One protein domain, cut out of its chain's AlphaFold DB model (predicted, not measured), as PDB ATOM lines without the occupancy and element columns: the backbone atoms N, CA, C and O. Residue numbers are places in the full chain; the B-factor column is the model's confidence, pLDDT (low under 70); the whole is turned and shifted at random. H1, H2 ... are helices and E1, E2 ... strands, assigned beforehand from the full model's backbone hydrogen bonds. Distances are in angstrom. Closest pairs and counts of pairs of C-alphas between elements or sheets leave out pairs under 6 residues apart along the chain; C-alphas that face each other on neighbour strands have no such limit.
ATOM      1  N   LEU A  18     173.559 140.686 105.421       70.75
ATOM      2  CA  LEU A  18     173.686 141.072 104.008       70.75
ATOM      3  C   LEU A  18     174.557 142.347 103.841       70.75
ATOM      4  O   LEU A  18     175.136 142.871 104.789       70.75
ATOM      5  N   LYS A  19     174.722 142.857 102.616       72.56
ATOM      6  CA  LYS A  19     175.609 144.018 102.381       72.56
ATOM      7  C   LYS A  19     175.092 145.337 102.974       72.56
ATOM      8  O   LYS A  19     175.891 146.244 103.175       72.56
ATOM      9  N   ASN A  20     173.784 145.442 103.223       81.69
ATOM     10  CA  ASN A  20     173.108 146.713 103.493       81.69
ATOM     11  C   ASN A  20     172.173 146.669 104.713       81.69
ATOM     12  O   ASN A  20     171.427 147.623 104.897       81.69
ATOM     13  N   ILE A  21     172.143 145.600 105.515       81.62
ATOM     14  CA  ILE A  21     171.327 145.567 106.738       81.62
ATOM     15  C   ILE A  21     172.262 145.506 107.940       81.62
ATOM     16  O   ILE A  21     173.146 144.656 108.035       81.62
ATOM     17  N   VAL A  22     172.077 146.434 108.869       86.00
ATOM     18  CA  VAL A  22     172.797 146.449 110.135       86.00
ATOM     19  C   VAL A  22     171.791 146.286 111.253       86.00
ATOM     20  O   VAL A  22     170.797 146.996 111.301       86.00
ATOM     21  N   TRP A  23     172.047 145.344 112.143       87.19
ATOM     22  CA  TRP A  23     171.200 145.026 113.275       87.19
ATOM     23  C   TRP A  23     171.902 145.438 114.559       87.19
ATOM     24  O   TRP A  23     173.066 145.104 114.762       87.19
ATOM     25  N   ILE A  24     171.205 146.173 115.413       85.62
ATOM     26  CA  ILE A  24     171.743 146.761 116.632       85.62
ATOM     27  C   ILE A  24     170.864 146.318 117.791       85.62
ATOM     28  O   ILE A  24     169.698 146.703 117.867       85.62
ATOM     29  N   ASP A  25     171.428 145.527 118.694       86.00
ATOM     30  CA  ASP A  25     170.743 145.136 119.920       86.00
ATOM     31  C   ASP A  25     170.816 146.287 120.929       86.00
ATOM     32  O   ASP A  25     171.905 146.739 121.299       86.00
ATOM     33  N   LEU A  26     169.645 146.769 121.347       81.31
ATOM     34  CA  LEU A  26     169.488 147.873 122.286       81.31
ATOM     35  C   LEU A  26     168.824 147.366 123.582       81.31
ATOM     36  O   LEU A  26     167.594 147.281 123.647       81.31
ATOM     37  N   PRO A  27     169.610 147.010 124.618       79.81
ATOM     38  CA  PRO A  27     169.093 146.678 125.947       79.81
ATOM     39  C   PRO A  27     168.496 147.900 126.661       79.81
ATOM     40  O   PRO A  27     168.523 149.006 126.123       79.81
ATOM     41  N   ASN A  28     167.952 147.711 127.871       79.12
ATOM     42  CA  ASN A  28     167.351 148.808 128.640       79.12
ATOM     43  C   ASN A  28     168.330 149.960 128.866       79.12
ATOM     44  O   ASN A  28     169.541 149.763 128.944       79.12
ATOM     45  N   PHE A  29     167.766 151.143 129.083       75.19
ATOM     46  CA  PHE A  29     168.493 152.405 129.188       75.19
ATOM     47  C   PHE A  29     168.746 152.882 130.622       75.19
ATOM     48  O   PHE A  29     169.075 154.045 130.844       75.19
ATOM     49  N   ASP A  30     168.657 151.969 131.587       77.94
ATOM     50  CA  ASP A  30     169.151 152.163 132.955       77.94
ATOM     51  C   ASP A  30     170.583 151.616 133.043       77.94
ATOM     52  O   ASP A  30     170.837 150.526 133.560       77.94
ATOM     53  N   LEU A  31     171.519 152.344 132.426       79.88
ATOM     54  CA  LEU A  31     172.890 151.885 132.201       79.88
ATOM     55  C   LEU A  31     173.801 152.150 133.408       79.88
ATOM     56  O   LEU A  31     173.892 153.274 133.906       79.88
ATOM     57  N   THR A  32     174.571 151.136 133.800       85.00
ATOM     58  CA  THR A  32     175.768 151.295 134.644       85.00
ATOM     59  C   THR A  32     176.870 152.048 133.889       85.00
ATOM     60  O   THR A  32     176.843 152.137 132.663       85.00
ATOM     61  N   GLU A  33     177.885 152.551 134.594       83.44
ATOM     62  CA  GLU A  33     178.998 153.296 133.979       83.44
ATOM     63  C   GLU A  33     179.697 152.512 132.851       83.44
ATOM     64  O   GLU A  33     179.915 153.045 131.764       83.44
ATOM     65  N   SER A  34     179.959 151.215 133.056       83.25
ATOM     66  CA  SER A  34     180.537 150.341 132.021       83.25
ATOM     67  C   SER A  34     179.641 150.254 130.781       83.25
ATOM     68  O   SER A  34     180.113 150.324 129.649       83.25
ATOM     69  N   GLN A  35     178.326 150.158 130.978       85.12
ATOM     70  CA  GLN A  35     177.360 150.066 129.881       85.12
ATOM     71  C   GLN A  35     177.200 151.401 129.142       85.12
ATOM     72  O   GLN A  35     176.936 151.414 127.941       85.12
ATOM     73  N   GLN A  36     177.400 152.535 129.820       86.50
ATOM     74  CA  GLN A  36     177.450 153.843 129.164       86.50
ATOM     75  C   GLN A  36     178.656 153.955 128.228       86.50
ATOM     76  O   GLN A  36     178.536 154.521 127.141       86.50
ATOM     77  N   GLN A  37     179.807 153.394 128.609       87.12
ATOM     78  CA  GLN A  37     180.976 153.343 127.729       87.12
ATOM     79  C   GLN A  37     180.697 152.486 126.489       87.12
ATOM     80  O   GLN A  37     180.937 152.949 125.374       87.12
ATOM     81  N   GLU A  38     180.104 151.299 126.663       86.44
ATOM     82  CA  GLU A  38     179.674 150.441 125.548       86.44
ATOM     83  C   GLU A  38     178.703 151.167 124.607       86.44
ATOM     84  O   GLU A  38     178.878 151.152 123.385       86.44
ATOM     85  N   PHE A  39     177.717 151.869 125.169       85.62
ATOM     86  CA  PHE A  39     176.766 152.669 124.406       85.62
ATOM     87  C   PHE A  39     177.451 153.806 123.630       85.62
ATOM     88  O   PHE A  39     177.169 154.024 122.451       85.62
ATOM     89  N   ASN A  40     178.403 154.512 124.242       86.94
ATOM     90  CA  ASN A  40     179.150 155.577 123.571       86.94
ATOM     91  C   ASN A  40     180.030 155.038 122.432       86.94
ATOM     92  O   ASN A  40     180.092 155.643 121.356       86.94
ATOM     93  N   SER A  41     180.672 153.882 122.630       87.69
ATOM     94  CA  SER A  41     181.409 153.182 121.572       87.69
ATOM     95  C   SER A  41     180.484 152.773 120.427       87.69
ATOM     96  O   SER A  41     180.827 152.974 119.259       87.69
ATOM     97  N   LEU A  42     179.286 152.282 120.748       85.81
ATOM     98  CA  LEU A  42     178.254 151.969 119.770       85.81
ATOM     99  C   LEU A  42     177.885 153.221 118.948       85.81
ATOM    100  O   LEU A  42     177.994 153.192 117.721       85.81
ATOM    101  N   LEU A  43     177.551 154.351 119.586       83.12
ATOM    102  CA  LEU A  43     177.230 155.609 118.888       83.12
ATOM    103  C   LEU A  43     178.346 156.077 117.940       83.12
ATOM    104  O   LEU A  43     178.073 156.603 116.854       83.12
ATOM    105  N   ALA A  44     179.607 155.882 118.331       85.06
ATOM    106  CA  ALA A  44     180.758 156.240 117.509       85.06
ATOM    107  C   ALA A  44     180.876 155.386 116.235       85.06
ATOM    108  O   ALA A  44     181.421 155.871 115.239       85.06
ATOM    109  N   VAL A  45     180.365 154.153 116.244       84.12
ATOM    110  CA  VAL A  45     180.341 153.265 115.074       84.12
ATOM    111  C   VAL A  45     179.129 153.550 114.196       84.12
ATOM    112  O   VAL A  45     179.285 153.692 112.980       84.12
ATOM    113  N   ILE A  46     177.940 153.680 114.795       79.62
ATOM    114  CA  ILE A  46     176.681 153.810 114.049       79.62
ATOM    115  C   ILE A  46     176.673 155.080 113.176       79.62
ATOM    116  O   ILE A  46     176.166 155.044 112.055       79.62
ATOM    117  N   LYS A  47     177.331 156.172 113.604       79.12
ATOM    118  CA  LYS A  47     177.476 157.402 112.792       79.12
ATOM    119  C   LYS A  47     178.108 157.176 111.407       79.12
ATOM    120  O   LYS A  47     177.970 158.016 110.523       79.12
ATOM    121  N   ASN A  48     178.846 156.076 111.230       80.38
ATOM    122  CA  ASN A  48     179.514 155.732 109.974       80.38
ATOM    123  C   ASN A  48     178.622 154.898 109.041       80.38
ATOM    124  O   ASN A  48     179.021 154.599 107.910       80.38
ATOM    125  N   PHE A  49     177.432 154.487 109.487       77.38
ATOM    126  CA  PHE A  49     176.500 153.752 108.643       77.38
ATOM    127  C   PHE A  49     175.959 154.676 107.555       77.38
ATOM    128  O   PHE A  49     175.441 155.761 107.804       77.38
ATOM    129  N   ARG A  50     176.155 154.256 106.303       65.94
ATOM    130  CA  ARG A  50     175.810 155.053 105.124       65.94
ATOM    131  C   ARG A  50     174.295 155.077 104.938       65.94
ATOM    132  O   ARG A  50     173.625 154.105 105.262       65.94
ATOM    133  N   LYS A  51     173.785 156.103 104.248       67.75
ATOM    134  CA  LYS A  51     172.366 156.241 103.852       67.75
ATOM    135  C   LYS A  51     171.752 155.036 103.123       67.75
ATOM    136  O   LYS A  51     170.547 154.981 102.972       67.75
ATOM    137  N   LYS A  52     172.559 154.104 102.605       62.69
ATOM    138  CA  LYS A  52     172.073 152.891 101.922       62.69
ATOM    139  C   LYS A  52     171.856 151.707 102.867       62.69
ATOM    140  O   LYS A  52     171.382 150.670 102.411       62.69
ATOM    141  N   ASN A  53     172.229 151.841 104.140       71.19
ATOM    142  CA  ASN A  53     172.050 150.792 105.129       71.19
ATOM    143  C   ASN A  53     170.650 150.899 105.740       71.19
ATOM    144  O   ASN A  53     170.272 151.959 106.236       71.19
ATOM    145  N   ILE A  54     169.915 149.793 105.746       80.31
ATOM    146  CA  ILE A  54     168.762 149.599 106.619       80.31
ATOM    147  C   ILE A  54     169.318 149.292 108.003       80.31
ATOM    148  O   ILE A  54     170.117 148.365 108.155       80.31
ATOM    149  N   ILE A  55     168.916 150.065 109.004       81.75
ATOM    150  CA  ILE A  55     169.355 149.855 110.382       81.75
ATOM    151  C   ILE A  55     168.165 149.334 111.178       81.75
ATOM    152  O   ILE A  55     167.134 149.998 111.276       81.75
ATOM    153  N   VAL A  56     168.315 148.136 111.731       83.19
ATOM    154  CA  VAL A  56     167.341 147.483 112.598       83.19
ATOM    155  C   VAL A  56     167.784 147.666 114.041       83.19
ATOM    156  O   VAL A  56     168.827 147.152 114.429       83.19
ATOM    157  N   PHE A  57     166.993 148.372 114.837       82.19
ATOM    158  CA  PHE A  57     167.147 148.417 116.285       82.19
ATOM    159  C   PHE A  57     166.282 147.327 116.922       82.19
ATOM    160  O   PHE A  57     165.059 147.340 116.790       82.19
ATOM    161  N   ASP A  58     166.913 146.375 117.602       82.19
ATOM    162  CA  ASP A  58     166.225 145.319 118.338       82.19
ATOM    163  C   ASP A  58     166.025 145.737 119.791       82.19
ATOM    164  O   ASP A  58     166.956 145.730 120.599       82.19
ATOM    165  N   LEU A  59     164.782 146.095 120.099       78.06
ATOM    166  CA  LEU A  59     164.299 146.434 121.432       78.06
ATOM    167  C   LEU A  59     163.598 145.238 122.095       78.06
ATOM    168  O   LEU A  59     162.980 145.388 123.147       78.06
ATOM    169  N   ARG A  60     163.655 144.022 121.534       76.94
ATOM    170  CA  ARG A  60     163.031 142.851 122.170       76.94
ATOM    171  C   ARG A  60     163.780 142.488 123.448       76.94
ATOM    172  O   ARG A  60     164.956 142.100 123.420       76.94
ATOM    173  N   GLY A  61     163.070 142.530 124.570       73.38
ATOM    174  CA  GLY A  61     163.680 142.400 125.895       73.38
ATOM    175  C   GLY A  61     163.983 143.746 126.558       73.38
ATOM    176  O   GLY A  61     164.287 143.744 127.746       73.38
ATOM    177  N   ASN A  62     163.865 144.862 125.829       75.25
ATOM    178  CA  ASN A  62     164.015 146.205 126.372       75.25
ATOM    179  C   ASN A  62     162.765 146.582 127.187       75.25
ATOM    180  O   ASN A  62     161.647 146.503 126.682       75.25
ATOM    181  N   GLN A  63     162.948 146.953 128.452       74.00
ATOM    182  CA  GLN A  63     161.871 147.320 129.383       74.00
ATOM    183  C   GLN A  63     161.764 148.836 129.610       74.00
ATOM    184  O   GLN A  63     161.063 149.263 130.526       74.00
ATOM    185  N   GLY A  64     162.460 149.639 128.805       74.25
ATOM    186  CA  GLY A  64     162.527 151.090 128.924       74.25
ATOM    187  C   GLY A  64     163.796 151.585 129.627       74.25
ATOM    188  O   GLY A  64     164.829 150.910 129.634       74.25
ATOM    189  N   GLY A  65     163.722 152.785 130.201       77.31
ATOM    190  CA  GLY A  65     164.809 153.447 130.929       77.31
ATOM    191  C   GLY A  65     164.913 154.923 130.551       77.31
ATOM    192  O   GLY A  65     163.933 155.527 130.109       77.31
ATOM    193  N   ASN A  66     166.100 155.513 130.698       80.31
ATOM    194  CA  ASN A  66     166.308 156.914 130.340       80.31
ATOM    195  C   ASN A  66     166.142 157.152 128.817       80.31
ATOM    196  O   ASN A  66     166.900 156.646 127.985       80.31
ATOM    197  N   SER A  67     165.163 157.983 128.457       77.50
ATOM    198  CA  SER A  67     164.830 158.362 127.079       77.50
ATOM    199  C   SER A  67     165.953 159.091 126.332       77.50
ATOM    200  O   SER A  67     165.995 159.042 125.098       77.50
ATOM    201  N   ASP A  68     166.881 159.734 127.045       79.62
ATOM    202  CA  ASP A  68     167.989 160.493 126.455       79.62
ATOM    203  C   ASP A  68     168.881 159.611 125.574       79.62
ATOM    204  O   ASP A  68     169.367 160.048 124.527       79.62
ATOM    205  N   TYR A  69     169.034 158.333 125.931       78.56
ATOM    206  CA  TYR A  69     169.792 157.368 125.136       78.56
ATOM    207  C   TYR A  69     169.110 157.050 123.793       78.56
ATOM    208  O   TYR A  69     169.784 156.859 122.772       78.56
ATOM    209  N   GLY A  70     167.775 157.066 123.740       74.81
ATOM    210  CA  GLY A  70     167.032 156.923 122.485       74.81
ATOM    211  C   GLY A  70     167.180 158.129 121.558       74.81
ATOM    212  O   GLY A  70     167.397 157.977 120.348       74.81
ATOM    213  N   ILE A  71     167.161 159.333 122.134       77.62
ATOM    214  CA  ILE A  71     167.423 160.585 121.409       77.62
ATOM    215  C   ILE A  71     168.864 160.600 120.877       77.62
ATOM    216  O   ILE A  71     169.102 160.914 119.709       77.62
ATOM    217  N   ALA A  72     169.836 160.215 121.705       77.56
ATOM    218  CA  ALA A  72     171.241 160.187 121.316       77.56
ATOM    219  C   ALA A  72     171.502 159.210 120.158       77.56
ATOM    220  O   ALA A  72     172.236 159.551 119.230       77.56
ATOM    221  N   SER A  73     170.862 158.035 120.178       74.69
ATOM    222  CA  SER A  73     170.987 157.015 119.127       74.69
ATOM    223  C   SER A  73     170.420 157.483 117.793       74.69
ATOM    224  O   SER A  73     171.100 157.409 116.771       74.69
ATOM    225  N   SER A  74     169.195 158.011 117.801       72.94
ATOM    226  CA  SER A  74     168.506 158.461 116.585       72.94
ATOM    227  C   SER A  74     169.186 159.649 115.906       72.94
ATOM    228  O   SER A  74     169.246 159.692 114.682       72.94
ATOM    229  N   ASN A  75     169.764 160.579 116.668       76.69
ATOM    230  CA  ASN A  75     170.462 161.741 116.107       76.69
ATOM    231  C   ASN A  75     171.772 161.394 115.373       76.69
ATOM    232  O   ASN A  75     172.354 162.258 114.712       76.69
ATOM    233  N   LYS A  76     172.279 160.160 115.495       77.12
ATOM    234  CA  LYS A  76     173.515 159.708 114.830       77.12
ATOM    235  C   LYS A  76     173.264 158.918 113.547       77.12
ATOM    236  O   LYS A  76     174.230 158.549 112.884       77.12
ATOM    237  N   VAL A  77     172.008 158.678 113.183       71.81
ATOM    238  CA  VAL A  77     171.607 157.864 112.028       71.81
ATOM    239  C   VAL A  77     170.663 158.626 111.114       71.81
ATOM    240  O   VAL A  77     169.889 159.466 111.561       71.81
ATOM    241  N   ASP A  78     170.704 158.311 109.820       72.44
ATOM    242  CA  ASP A  78     169.675 158.773 108.887       72.44
ATOM    243  C   ASP A  78     168.359 158.050 109.209       72.44
ATOM    244  O   ASP A  78     168.237 156.835 109.021       72.44
ATOM    245  N   THR A  79     167.382 158.797 109.728       65.50
ATOM    246  CA  THR A  79     166.118 158.247 110.233       65.50
ATOM    247  C   THR A  79     165.243 157.637 109.135       65.50
ATOM    248  O   THR A  79     164.385 156.806 109.420       65.50
ATOM    249  N   SER A  80     165.498 157.967 107.864       65.44
ATOM    250  CA  SER A  80     164.713 157.476 106.723       65.44
ATOM    251  C   SER A  80     164.812 155.965 106.469       65.44
ATOM    252  O   SER A  80     163.966 155.419 105.765       65.44
ATOM    253  N   ASN A  81     165.810 155.280 107.047       65.56
ATOM    254  CA  ASN A  81     166.033 153.837 106.870       65.56
ATOM    255  C   ASN A  81     166.028 153.051 108.191       65.56
ATOM    256  O   ASN A  81     166.623 151.972 108.284       65.56
ATOM    257  N   LEU A  82     165.373 153.595 109.220       70.56
ATOM    258  CA  LEU A  82     165.280 152.957 110.528       70.56
ATOM    259  C   LEU A  82     164.088 152.016 110.632       70.56
ATOM    260  O   LEU A  82     162.942 152.382 110.352       70.56
ATOM    261  N   VAL A  83     164.375 150.821 111.131       71.94
ATOM    262  CA  VAL A  83     163.390 149.829 111.546       71.94
ATOM    263  C   VAL A  83     163.602 149.560 113.025       71.94
ATOM    264  O   VAL A  83     164.734 149.357 113.456       71.94
ATOM    265  N   SER A  84     162.525 149.543 113.802       69.44
ATOM    266  CA  SER A  84     162.589 149.097 115.192       69.44
ATOM    267  C   SER A  84     161.733 147.861 115.410       69.44
ATOM    268  O   SER A  84     160.614 147.759 114.901       69.44
ATOM    269  N   LEU A  85     162.286 146.913 116.159       65.62
ATOM    270  CA  LEU A  85     161.632 145.673 116.538       65.62
ATOM    271  C   LEU A  85     161.355 145.685 118.029       65.62
ATOM    272  O   LEU A  85     162.274 145.732 118.840       65.62
ATOM    273  N   ASN A  86     160.081 145.576 118.374       65.94
ATOM    274  CA  ASN A  86     159.613 145.471 119.743       65.94
ATOM    275  C   ASN A  86     158.747 144.209 119.893       65.94
ATOM    276  O   ASN A  86     158.204 143.704 118.912       65.94
ATOM    277  N   CYS A  87     158.614 143.688 121.113       54.09
ATOM    278  CA  CYS A  87     157.873 142.466 121.429       54.09
ATOM    279  C   CYS A  87     156.402 142.485 120.986       54.09
ATOM    280  O   CYS A  87     155.841 141.413 120.791       54.09
ATOM    281  N   ALA A  88     155.802 143.661 120.778       50.41
ATOM    282  CA  ALA A  88     154.440 143.782 120.260       50.41
ATOM    283  C   ALA A  88     154.369 144.089 118.752       50.41
ATOM    284  O   ALA A  88     153.438 143.638 118.097       50.41
ATOM    285  N   HIS A  89     155.330 144.829 118.181       54.22
ATOM    286  CA  HIS A  89     155.208 145.384 116.827       54.22
ATOM    287  C   HIS A  89     156.558 145.557 116.112       54.22
ATOM    288  O   HIS A  89     157.574 145.908 116.717       54.22
ATOM    289  N   VAL A  90     156.535 145.380 114.786       52.88
ATOM    290  CA  VAL A  90     157.598 145.825 113.872       52.88
ATOM    291  C   VAL A  90     157.253 147.235 113.400       52.88
ATOM    292  O   VAL A  90     156.297 147.420 112.648       52.88
ATOM    293  N   PHE A  91     158.031 148.231 113.814       56.62
ATOM    294  CA  PHE A  91     157.884 149.602 113.337       56.62
ATOM    295  C   PHE A  91     158.807 149.819 112.143       56.62
ATOM    296  O   PHE A  91     160.016 150.015 112.286       56.62
ATOM    297  N   LEU A  92     158.223 149.772 110.947       54.81
ATOM    298  CA  LEU A  92     158.906 150.172 109.725       54.81
ATOM    299  C   LEU A  92     158.874 151.700 109.625       54.81
ATOM    300  O   LEU A  92     157.799 152.296 109.620       54.81
ATOM    301  N   ASN A  93     160.050 152.308 109.452       56.94
ATOM    302  CA  ASN A  93     160.221 153.709 109.070       56.94
ATOM    303  C   ASN A  93     160.000 154.720 110.217       56.94
ATOM    304  O   ASN A  93     159.019 155.468 110.252       56.94
ATOM    305  N   ILE A  94     160.942 154.762 111.166       61.22
ATOM    306  CA  ILE A  94     160.927 155.749 112.257       61.22
ATOM    307  C   ILE A  94     161.339 157.125 111.725       61.22
ATOM    308  O   ILE A  94     162.516 157.417 111.560       61.22
ATOM    309  N   ARG A  95     160.359 157.998 111.475       58.66
ATOM    310  CA  ARG A  95     160.577 159.282 110.783       58.66
ATOM    311  C   ARG A  95     161.277 160.361 111.616       58.66
ATOM    312  O   ARG A  95     161.699 161.365 111.048       58.66
ATOM    313  N   SER A  96     161.406 160.199 112.935       62.47
ATOM    314  CA  SER A  96     162.041 161.203 113.798       62.47
ATOM    315  C   SER A  96     162.695 160.612 115.046       62.47
ATOM    316  O   SER A  96     162.289 159.566 115.551       62.47
ATOM    317  N   ALA A  97     163.675 161.344 115.581       59.03
ATOM    318  CA  ALA A  97     164.341 161.030 116.842       59.03
ATOM    319  C   ALA A  97     163.373 160.924 118.028       59.03
ATOM    320  O   ALA A  97     163.502 160.033 118.862       59.03
ATOM    321  N   ILE A  98     162.351 161.784 118.048       62.28
ATOM    322  CA  ILE A  98     161.299 161.792 119.072       62.28
ATOM    323  C   ILE A  98     160.507 160.481 119.041       62.28
ATOM    324  O   ILE A  98     160.233 159.902 120.085       62.28
ATOM    325  N   SER A  99     160.182 159.967 117.851       67.00
ATOM    326  CA  SER A  99     159.439 158.710 117.724       67.00
ATOM    327  C   SER A  99     160.246 157.504 118.211       67.00
ATOM    328  O   SER A  99     159.652 156.580 118.763       67.00
ATOM    329  N   LEU A 100     161.571 157.509 118.032       67.50
ATOM    330  CA  LEU A 100     162.434 156.459 118.574       67.50
ATOM    331  C   LEU A 100     162.567 156.587 120.100       67.50
ATOM    332  O   LEU A 100     162.430 155.598 120.811       67.50
ATOM    333  N   ALA A 101     162.777 157.803 120.605       67.25
ATOM    334  CA  ALA A 101     162.876 158.067 122.037       67.25
ATOM    335  C   ALA A 101     161.597 157.678 122.791       67.25
ATOM    336  O   ALA A 101     161.683 157.006 123.814       67.25
ATOM    337  N   ASN A 102     160.422 158.007 122.245       68.44
ATOM    338  CA  ASN A 102     159.136 157.612 122.821       68.44
ATOM    339  C   ASN A 102     159.005 156.086 122.876       68.44
ATOM    340  O   ASN A 102     158.699 155.532 123.929       68.44
ATOM    341  N   LEU A 103     159.358 155.402 121.780       67.06
ATOM    342  CA  LEU A 103     159.382 153.940 121.731       67.06
ATOM    343  C   LEU A 103     160.332 153.336 122.777       67.06
ATOM    344  O   LEU A 103     160.093 152.232 123.239       67.06
ATOM    345  N   MET A 104     161.401 154.030 123.161       69.38
ATOM    346  CA  MET A 104     162.385 153.543 124.139       69.38
ATOM    347  C   MET A 104     162.068 153.964 125.576       69.38
ATOM    348  O   MET A 104     162.611 153.382 126.508       69.38
ATOM    349  N   SER A 105     161.201 154.959 125.760       63.16
ATOM    350  CA  SER A 105     160.736 155.422 127.071       63.16
ATOM    351  C   SER A 105     159.552 154.620 127.611       63.16
ATOM    352  O   SER A 105     159.307 154.609 128.816       63.16
ATOM    353  N   GLU A 106     158.810 153.943 126.732       60.34
ATOM    354  CA  GLU A 106     157.648 153.157 127.128       60.34
ATOM    355  C   GLU A 106     158.074 151.782 127.674       60.34
ATOM    356  O   GLU A 106     158.814 151.052 127.007       60.34
TER     357      GLU A 106
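Overview. This is residues 18 to 106 of the 112 residues of the protein "TSPc domain-containing protein" of Rickettsia bellii (strain RML369-C) (UniProt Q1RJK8). A small four-stranded sheet, E1 to E4, makes a wall, with three helices in a row along one side of it and the other side bare. H2 stands between H1 and H3 in that row; H1 and H2 are set off from the sheet, and H3 only grazes it with residues 100 to 104. The printed part has 89 residues, with three named helices and four named strands in the order E1 H1 E2 H2 E3 E4 H3, of mixed class. The sheet is mixed, with the order E1 E2 E3 E4. The whole is compact and rounded, with a radius of gyration of the C-alphas of 12.1 A and spans of 33 by 28 by 22 A.

Arrangement. Look first at E1, residues 21 to 25, an edge strand parallel to E2, residues 54 to 58; N 22 and O 54 are 2.8 A apart, within hydrogen-bond range. H1, residues 33 to 46, lies between them along the chain and completes a strand-helix-strand unit, two parallel neighbour strands joined through a helix, with a right-handed crossover. E2, H2, residues 68 to 74, and E3, residues 82 to 85, form a second such unit, also right-handed; there N 57 and O 83 are 2.8 A apart. E3 forms a hairpin with antiparallel E4, residues 90 to 92, the other edge strand, with N 91 and O 84 at 2.8 A. H1 is not on the sheet, but only just, with 4 pairs of C-alphas within 10 A; H2 is not on it either. H1 and H2 are close but not clearly touching, their closest C-alphas, Leu 43 and Ser 73, 6.4 A apart, at a shallow tilt of 19 degrees, the same way. H2 and H3, residues 97 to 105, touch, their closest C-alphas, Gly 70 and Ala 101, 4.3 A apart, at a steep tilt of 46 degrees, opposite ways. H1 and H3 are apart. In H1, H2 and H3 every O i to N i+4 pair is within hydrogen-bond range.

Along the chain. Find C-alpha 21 at (171.327, 145.567, 106.738); from there E1 runs 13.2 A to Asp 25. H1 begins at C-alpha 33, (178.998, 153.296, 133.979), and runs 20.1 A. E2 measures 12.7 A, H2 10.1 A, E3 10.1 A and E4 6.1 A. H3 runs 12.2 A to C-alpha 105 at (160.736, 155.422, 127.071).

Size, cuts and confidence. The C-alphas farthest apart, Lys 19 and Glu 33, are 33.1 A from each other. The printed part has no cut and no long link. Mean pLDDT of the printed part is 74.0; residues 50 to 52, 79 to 81 and 84 to 106 are under 70.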